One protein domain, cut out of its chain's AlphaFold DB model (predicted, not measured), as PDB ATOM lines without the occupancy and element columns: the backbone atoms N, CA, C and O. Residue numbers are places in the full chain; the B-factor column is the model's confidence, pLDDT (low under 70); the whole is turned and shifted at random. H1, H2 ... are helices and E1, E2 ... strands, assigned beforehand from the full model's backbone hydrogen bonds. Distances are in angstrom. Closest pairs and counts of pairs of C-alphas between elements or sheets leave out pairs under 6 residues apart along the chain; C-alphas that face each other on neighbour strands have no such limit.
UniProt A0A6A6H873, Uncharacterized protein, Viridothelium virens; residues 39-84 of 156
ATOM      1  N   PRO A  39     -46.647  15.654 -13.355       87.56
ATOM      2  CA  PRO A  39     -46.568  16.949 -12.669       87.56
ATOM      3  C   PRO A  39     -45.246  17.706 -12.882       87.56
ATOM      4  O   PRO A  39     -45.243  18.935 -12.941       87.56
ATOM      5  N   SER A  40     -44.128  16.988 -13.052       87.69
ATOM      6  CA  SER A  40     -42.804  17.568 -13.336       87.69
ATOM      7  C   SER A  40     -42.766  18.386 -14.630       87.69
ATOM      8  O   SER A  40     -41.976  19.319 -14.749       87.69
ATOM      9  N   CYS A  41     -43.653  18.101 -15.581       89.25
ATOM     10  CA  CYS A  41     -43.728  18.813 -16.853       89.25
ATOM     11  C   CYS A  41     -44.244  20.248 -16.709       89.25
ATOM     12  O   CYS A  41     -44.041  21.069 -17.604       89.25
ATOM     13  N   GLY A  42     -44.886  20.572 -15.579       87.56
ATOM     14  CA  GLY A  42     -45.303  21.930 -15.242       87.56
ATOM     15  C   GLY A  42     -44.173  22.826 -14.728       87.56
ATOM     16  O   GLY A  42     -44.357  24.042 -14.647       87.56
ATOM     17  N   THR A  43     -43.012  22.259 -14.385       87.81
ATOM     18  CA  THR A  43     -41.866  23.022 -13.887       87.81
ATOM     19  C   THR A  43     -41.293  23.916 -14.986       87.81
ATOM     20  O   THR A  43     -41.109  23.500 -16.128       87.81
ATOM     21  N   LEU A  44     -41.026  25.171 -14.624       86.25
ATOM     22  CA  LEU A  44     -40.435  26.174 -15.501       86.25
ATOM     23  C   LEU A  44     -38.914  26.165 -15.346       86.25
ATOM     24  O   LEU A  44     -38.399  26.388 -14.251       86.25
ATOM     25  N   PHE A  45     -38.209  25.956 -16.452       83.50
ATOM     26  CA  PHE A  45     -36.754  26.013 -16.519       83.50
ATOM     27  C   PHE A  45     -36.315  27.269 -17.264       83.50
ATOM     28  O   PHE A  45     -36.819  27.570 -18.346       83.50
ATOM     29  N   ILE A  46     -35.358  27.995 -16.693       77.69
ATOM     30  CA  ILE A  46     -34.711  29.131 -17.347       77.69
ATOM     31  C   ILE A  46     -33.389  28.625 -17.913       77.69
ATOM     32  O   ILE A  46     -32.553  28.103 -17.176       77.69
ATOM     33  N   ASN A  47     -33.192  28.787 -19.218       69.31
ATOM     34  CA  ASN A  47     -31.883  28.566 -19.814       69.31
ATOM     35  C   ASN A  47     -30.972  29.734 -19.396       69.31
ATOM     36  O   ASN A  47     -31.238  30.879 -19.751       69.31
ATOM     37  N   ALA A  48     -29.922  29.455 -18.621       64.81
ATOM     38  CA  ALA A  48     -29.022  30.483 -18.101       64.81
ATOM     39  C   ALA A  48     -28.198  31.182 -19.200       64.81
ATOM     40  O   ALA A  48     -27.871  32.352 -19.040       64.81
ATOM     41  N   GLU A  49     -27.913  30.519 -20.326       62.19
ATOM     42  CA  GLU A  49     -27.162  31.090 -21.456       62.19
ATOM     43  C   GLU A  49     -28.030  32.043 -22.296       62.19
ATOM     44  O   GLU A  49     -27.567  33.107 -22.702       62.19
ATOM     45  N   LEU A  50     -29.313  31.715 -22.493       55.91
ATOM     46  CA  LEU A  50     -30.291  32.580 -23.179       55.91
ATOM     47  C   LEU A  50     -30.940  33.616 -22.242       55.91
ATOM     48  O   LEU A  50     -31.458  34.635 -22.691       55.91
ATOM     49  N   GLY A  51     -30.907  33.380 -20.929       50.84
ATOM     50  CA  GLY A  51     -31.474  34.256 -19.900       50.84
ATOM     51  C   GLY A  51     -30.644  35.510 -19.611       50.84
ATOM     52  O   GLY A  51     -31.139  36.423 -18.953       50.84
ATOM     53  N   MET A  52     -29.409  35.590 -20.121       52.12
ATOM     54  CA  MET A  52     -28.554  36.780 -19.997       52.12
ATOM     55  C   MET A  52     -28.841  37.861 -21.055       52.12
ATOM     56  O   MET A  52     -28.232  38.931 -21.016       52.12
ATOM     57  N   ILE A  53     -29.779  37.625 -21.981       54.28
ATOM     58  CA  ILE A  53     -30.104  38.535 -23.088       54.28
ATOM     59  C   ILE A  53     -31.499  39.147 -22.882       54.28
ATOM     60  O   ILE A  53     -32.470  38.688 -23.457       54.28
ATOM     61  N   GLN A  54     -31.596  40.173 -22.027       53.09
ATOM     62  CA  GLN A  54     -32.708  41.136 -21.814       53.09
ATOM     63  C   GLN A  54     -34.172  40.638 -21.655       53.09
ATOM     64  O   GLN A  54     -35.009  41.437 -21.241       53.09
ATOM     65  N   GLN A  55     -34.506  39.366 -21.890       59.22
ATOM     66  CA  GLN A  55     -35.828  38.763 -21.687       59.22
ATOM     67  C   GLN A  55     -35.679  37.270 -21.332       59.22
ATOM     68  O   GLN A  55     -35.619  36.429 -22.234       59.22
ATOM     69  N   PRO A  56     -35.606  36.900 -20.039       67.94
ATOM     70  CA  PRO A  56     -35.526  35.497 -19.657       67.94
ATOM     71  C   PRO A  56     -36.821  34.781 -20.059       67.94
ATOM     72  O   PRO A  56     -37.881  35.013 -19.480       67.94
ATOM     73  N   SER A  57     -36.732  33.910 -21.063       74.69
ATOM     74  CA  SER A  57     -37.810  32.983 -21.407       74.69
ATOM     75  C   SER A  57     -37.689  31.731 -20.544       74.69
ATOM     76  O   SER A  57     -36.601  31.170 -20.398       74.69
ATOM     77  N   ALA A  58     -38.807  31.306 -19.960       80.12
ATOM     78  CA  ALA A  58     -38.896  30.060 -19.217       80.12
ATOM     79  C   ALA A  58     -39.635  29.008 -20.049       80.12
ATOM     80  O   ALA A  58     -40.670  29.295 -20.652       80.12
ATOM     81  N   TYR A  59     -39.111  27.788 -20.051       82.94
ATOM     82  CA  TYR A  59     -39.610  26.681 -20.858       82.94
ATOM     83  C   TYR A  59     -40.125  25.558 -19.954       82.94
ATOM     84  O   TYR A  59     -39.564  25.301 -18.888       82.94
ATOM     85  N   ARG A  60     -41.208  24.899 -20.373       86.88
ATOM     86  CA  ARG A  60     -41.784  23.711 -19.716       86.88
ATOM     87  C   ARG A  60     -41.435  22.446 -20.491       86.88
ATOM     88  O   ARG A  60     -41.036  22.529 -21.651       86.88
ATOM     89  N   GLY A  61     -41.609  21.290 -19.850       87.31
ATOM     90  CA  GLY A  61     -41.376  19.990 -20.486       87.31
ATOM     91  C   GLY A  61     -39.945  19.817 -20.997       87.31
ATOM     92  O   GLY A  61     -39.744  19.227 -22.051       87.31
ATOM     93  N   GLN A  62     -38.975  20.390 -20.284       87.31
ATOM     94  CA  GLN A  62     -37.555  20.299 -20.610       87.31
ATOM     95  C   GLN A  62     -36.859  19.325 -19.660       87.31
ATOM     96  O   GLN A  62     -37.215  19.224 -18.486       87.31
ATOM     97  N   SER A  63     -35.819  18.669 -20.158       86.12
ATOM     98  CA  SER A  63     -34.858  17.900 -19.371       86.12
ATOM     99  C   SER A  63     -33.430  18.294 -19.761       86.12
ATOM    100  O   SER A  63     -33.206  19.031 -20.724       86.12
ATOM    101  N   CYS A  64     -32.445  17.832 -18.995       84.00
ATOM    102  CA  CYS A  64     -31.035  18.068 -19.288       84.00
ATOM    103  C   CYS A  64     -30.416  16.805 -19.883       84.00
ATOM    104  O   CYS A  64     -30.483  15.734 -19.277       84.00
ATOM    105  N   SER A  65     -29.750  16.947 -21.025       83.12
ATOM    106  CA  SER A  65     -28.928  15.891 -21.612       83.12
ATOM    107  C   SER A  65     -27.449  16.242 -21.476       83.12
ATOM    108  O   SER A  65     -27.050  17.389 -21.694       83.12
ATOM    109  N   GLN A  66     -26.634  15.257 -21.098       84.12
ATOM    110  CA  GLN A  66     -25.180  15.390 -21.055       84.12
ATOM    111  C   GLN A  66     -24.575  14.895 -22.366       84.12
ATOM    112  O   GLN A  66     -24.896  13.805 -22.839       84.12
ATOM    113  N   GLY A  67     -23.674  15.690 -22.931       79.38
ATOM    114  CA  GLY A  67     -22.932  15.350 -24.134       79.38
ATOM    115  C   GLY A  67     -21.451  15.674 -23.994       79.38
ATOM    116  O   GLY A  67     -21.002  16.259 -23.007       79.38
ATOM    117  N   VAL A  68     -20.682  15.293 -25.010       79.94
ATOM    118  CA  VAL A  68     -19.271  15.664 -25.140       79.94
ATOM    119  C   VAL A  68     -19.064  16.275 -26.519       79.94
ATOM    120  O   VAL A  68     -19.333  15.625 -27.529       79.94
ATOM    121  N   PHE A  69     -18.595  17.520 -26.568       77.19
ATOM    122  CA  PHE A  69     -18.244  18.213 -27.805       77.19
ATOM    123  C   PHE A  69     -16.760  18.557 -27.749       77.19
ATOM    124  O   PHE A  69     -16.312  19.223 -26.820       77.19
ATOM    125  N   ASN A  70     -15.975  18.061 -28.711       83.38
ATOM    126  CA  ASN A  70     -14.517  18.234 -28.736       83.38
ATOM    127  C   ASN A  70     -13.825  17.884 -27.401       83.38
ATOM    128  O   ASN A  70     -12.968  18.625 -26.933       83.38
ATOM    129  N   LEU A  71     -14.204  16.754 -26.787       83.38
ATOM    130  CA  LEU A  71     -13.688  16.278 -25.487       83.38
ATOM    131  C   LEU A  71     -14.054  17.155 -24.275       83.38
ATOM    132  O   LEU A  71     -13.601  16.876 -23.166       83.38
ATOM    133  N   VAL A  72     -14.903  18.167 -24.453       82.94
ATOM    134  CA  VAL A  72     -15.433  18.994 -23.366       82.94
ATOM    135  C   VAL A  72     -16.846  18.508 -23.025       82.94
ATOM    136  O   VAL A  72     -17.704  18.478 -23.914       82.94
ATOM    137  N   PRO A  73     -17.115  18.098 -21.769       83.19
ATOM    138  CA  PRO A  73     -18.470  17.815 -21.322       83.19
ATOM    139  C   PRO A  73     -19.330  19.070 -21.434       83.19
ATOM    140  O   PRO A  73     -18.921  20.147 -21.003       83.19
ATOM    141  N   PHE A  74     -20.529  18.923 -21.975       80.44
ATOM    142  CA  PHE A  74     -21.516  19.989 -22.009       80.44
ATOM    143  C   PHE A  74     -22.873  19.455 -21.562       80.44
ATOM    144  O   PHE A  74     -23.170  18.263 -21.687       80.44
ATOM    145  N   VAL A  75     -23.688  20.348 -21.017       80.69
ATOM    146  CA  VAL A  75     -25.078  20.070 -20.664       80.69
ATOM    147  C   VAL A  75     -25.937  20.917 -21.584       80.69
ATOM    148  O   VAL A  75     -25.713  22.117 -21.692       80.69
ATOM    149  N   GLN A  76     -26.903  20.294 -22.242       79.31
ATOM    150  CA  GLN A  76     -27.857  20.985 -23.103       79.31
ATOM    151  C   GLN A  76     -29.281  20.727 -22.622       79.31
ATOM    152  O   GLN A  76     -29.606  19.627 -22.164       79.31
ATOM    153  N   ALA A  77     -30.125  21.751 -22.735       80.81
ATOM    154  CA  ALA A  77     -31.562  21.597 -22.574       80.81
ATOM    155  C   ALA A  77     -32.126  20.835 -23.780       80.81
ATOM    156  O   ALA A  77     -31.773  21.132 -24.922       80.81
ATOM    157  N   VAL A  78     -32.989  19.859 -23.519       84.06
ATOM    158  CA  VAL A  78     -33.690  19.065 -24.535       84.06
ATOM    159  C   VAL A  78     -35.153  18.908 -24.135       84.06
ATOM    160  O   VAL A  78     -35.473  18.914 -22.944       84.06
ATOM    161  N   ASP A  79     -36.041  18.713 -25.109       84.69
ATOM    162  CA  ASP A  79     -37.437  18.371 -24.821       84.69
ATOM    163  C   ASP A  79     -37.509  17.034 -24.046       84.69
ATOM    164  O   ASP A  79     -36.939  16.016 -24.449       84.69
ATOM    165  N   ASP A  80     -38.208  17.015 -22.910       87.69
ATOM    166  CA  ASP A  80     -38.476  15.791 -22.152       87.69
ATOM    167  C   ASP A  80     -39.626  15.034 -22.814       87.69
ATOM    168  O   ASP A  80     -40.787  15.400 -22.649       87.69
ATOM    169  N   ILE A  81     -39.318  13.959 -23.544       85.75
ATOM    170  CA  ILE A  81     -40.312  13.145 -24.265       85.75
ATOM    171  C   ILE A  81     -41.447  12.647 -23.356       85.75
ATOM    172  O   ILE A  81     -42.569  12.489 -23.831       85.75
ATOM    173  N   SER A  82     -41.207  12.448 -22.054       87.81
ATOM    174  CA  SER A  82     -42.259  12.023 -21.118       87.81
ATOM    175  C   SER A  82     -43.327  13.097 -20.865       87.81
ATOM    176  O   SER A  82     -44.428  12.785 -20.411       87.81
ATOM    177  N   CYS A  83     -43.023  14.353 -21.202       88.50
ATOM    178  CA  CYS A  83     -43.934  15.488 -21.111       88.50
ATOM    179  C   CYS A  83     -44.785  15.710 -22.360       88.50
ATOM    180  O   CYS A  83     -45.653  16.585 -22.354       88.50
ATOM    181  N   TRP A  84     -44.568  14.920 -23.409       86.75
ATOM    182  CA  TRP A  84     -45.332  14.984 -24.646       86.75
ATOM    183  C   TRP A  84     -46.278  13.787 -24.759       86.75
ATOM    184  O   TRP A  84     -46.009  12.725 -24.191       86.75
TER     185      TRP A  84
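This is residues 39 to 84 of the 156 residues of an uncharacterized protein of Viridothelium virens (UniProt A0A6A6H873). One long two-stranded hairpin, E1 and E2, makes one arm of a flat, L-shaped model, and a long loop, residues 43 to 61, makes the other arm, with the one-turn helix H1 near the corner, by the open end of the hairpin. The loop runs out and folds back, its two legs tied by a short antiparallel pairing of residues 45 to 46 with 58 to 59, and at the far end of the hairpin residues 68 to 73 stick out free. The printed part has 46 residues, with one named helix and two named strands in the order H1, E1, E2, and the sheet, order E1 - E2, is antiparallel. The class is mostly strand, though under half of the residues are in named elements. The whole is loose, with a radius of gyration of the C-alphas of 12.2 A and spans of 35 by 30 by 11 A.

The sheet pairs E1, residues 62 to 69, with E2, residues 72 to 79, in a hairpin joined by a tight link of 2 residues. The two strands are antiparallel, with 152 degrees between their N-to-C directions. The C-alphas of 62 and 79 face each other at 4.6 A, and those of 69 and 72 face each other at 5.3 A. N 63 and O 78, 2.8 A apart, and N 72 and O 69, 3.0 A apart, are within hydrogen-bond range. H1, residues 39 to 42, comes nearest to E1 with the C-alphas of Cys 41 and Gln 62, the closest of the two elements, 7.4 A apart. H1 and E2 are apart. H1 is too short for any O i to N i+4 pair, and its one O i to N i+3 pair is within hydrogen-bond range.

E1 runs from Gln 62, C-alpha at (-37.555, 20.299, -20.610), to Phe 69, 20.7 A from first to last C-alpha. E2 runs from Val 72 to Asp 79, C-alpha at (-37.437, 18.371, -24.821), 22.1 A from first to last C-alpha. H1 begins at Pro 39, C-alpha at (-46.568, 16.949, -12.669), and ends at Gly 42, 5.7 A from first to last C-alpha.

The two C-alphas farthest apart are those of Pro 39 and Asn 70, at 35.9 A, while the first and last printed C-alphas, of Pro 39 and Trp 84, are 12.2 A apart. The printed part has no cut. The link from H1 to E1 is long, with 19 residues. The mean pLDDT of the printed part is 78.5, and confidence is low, under 70, at residues 47 to 56.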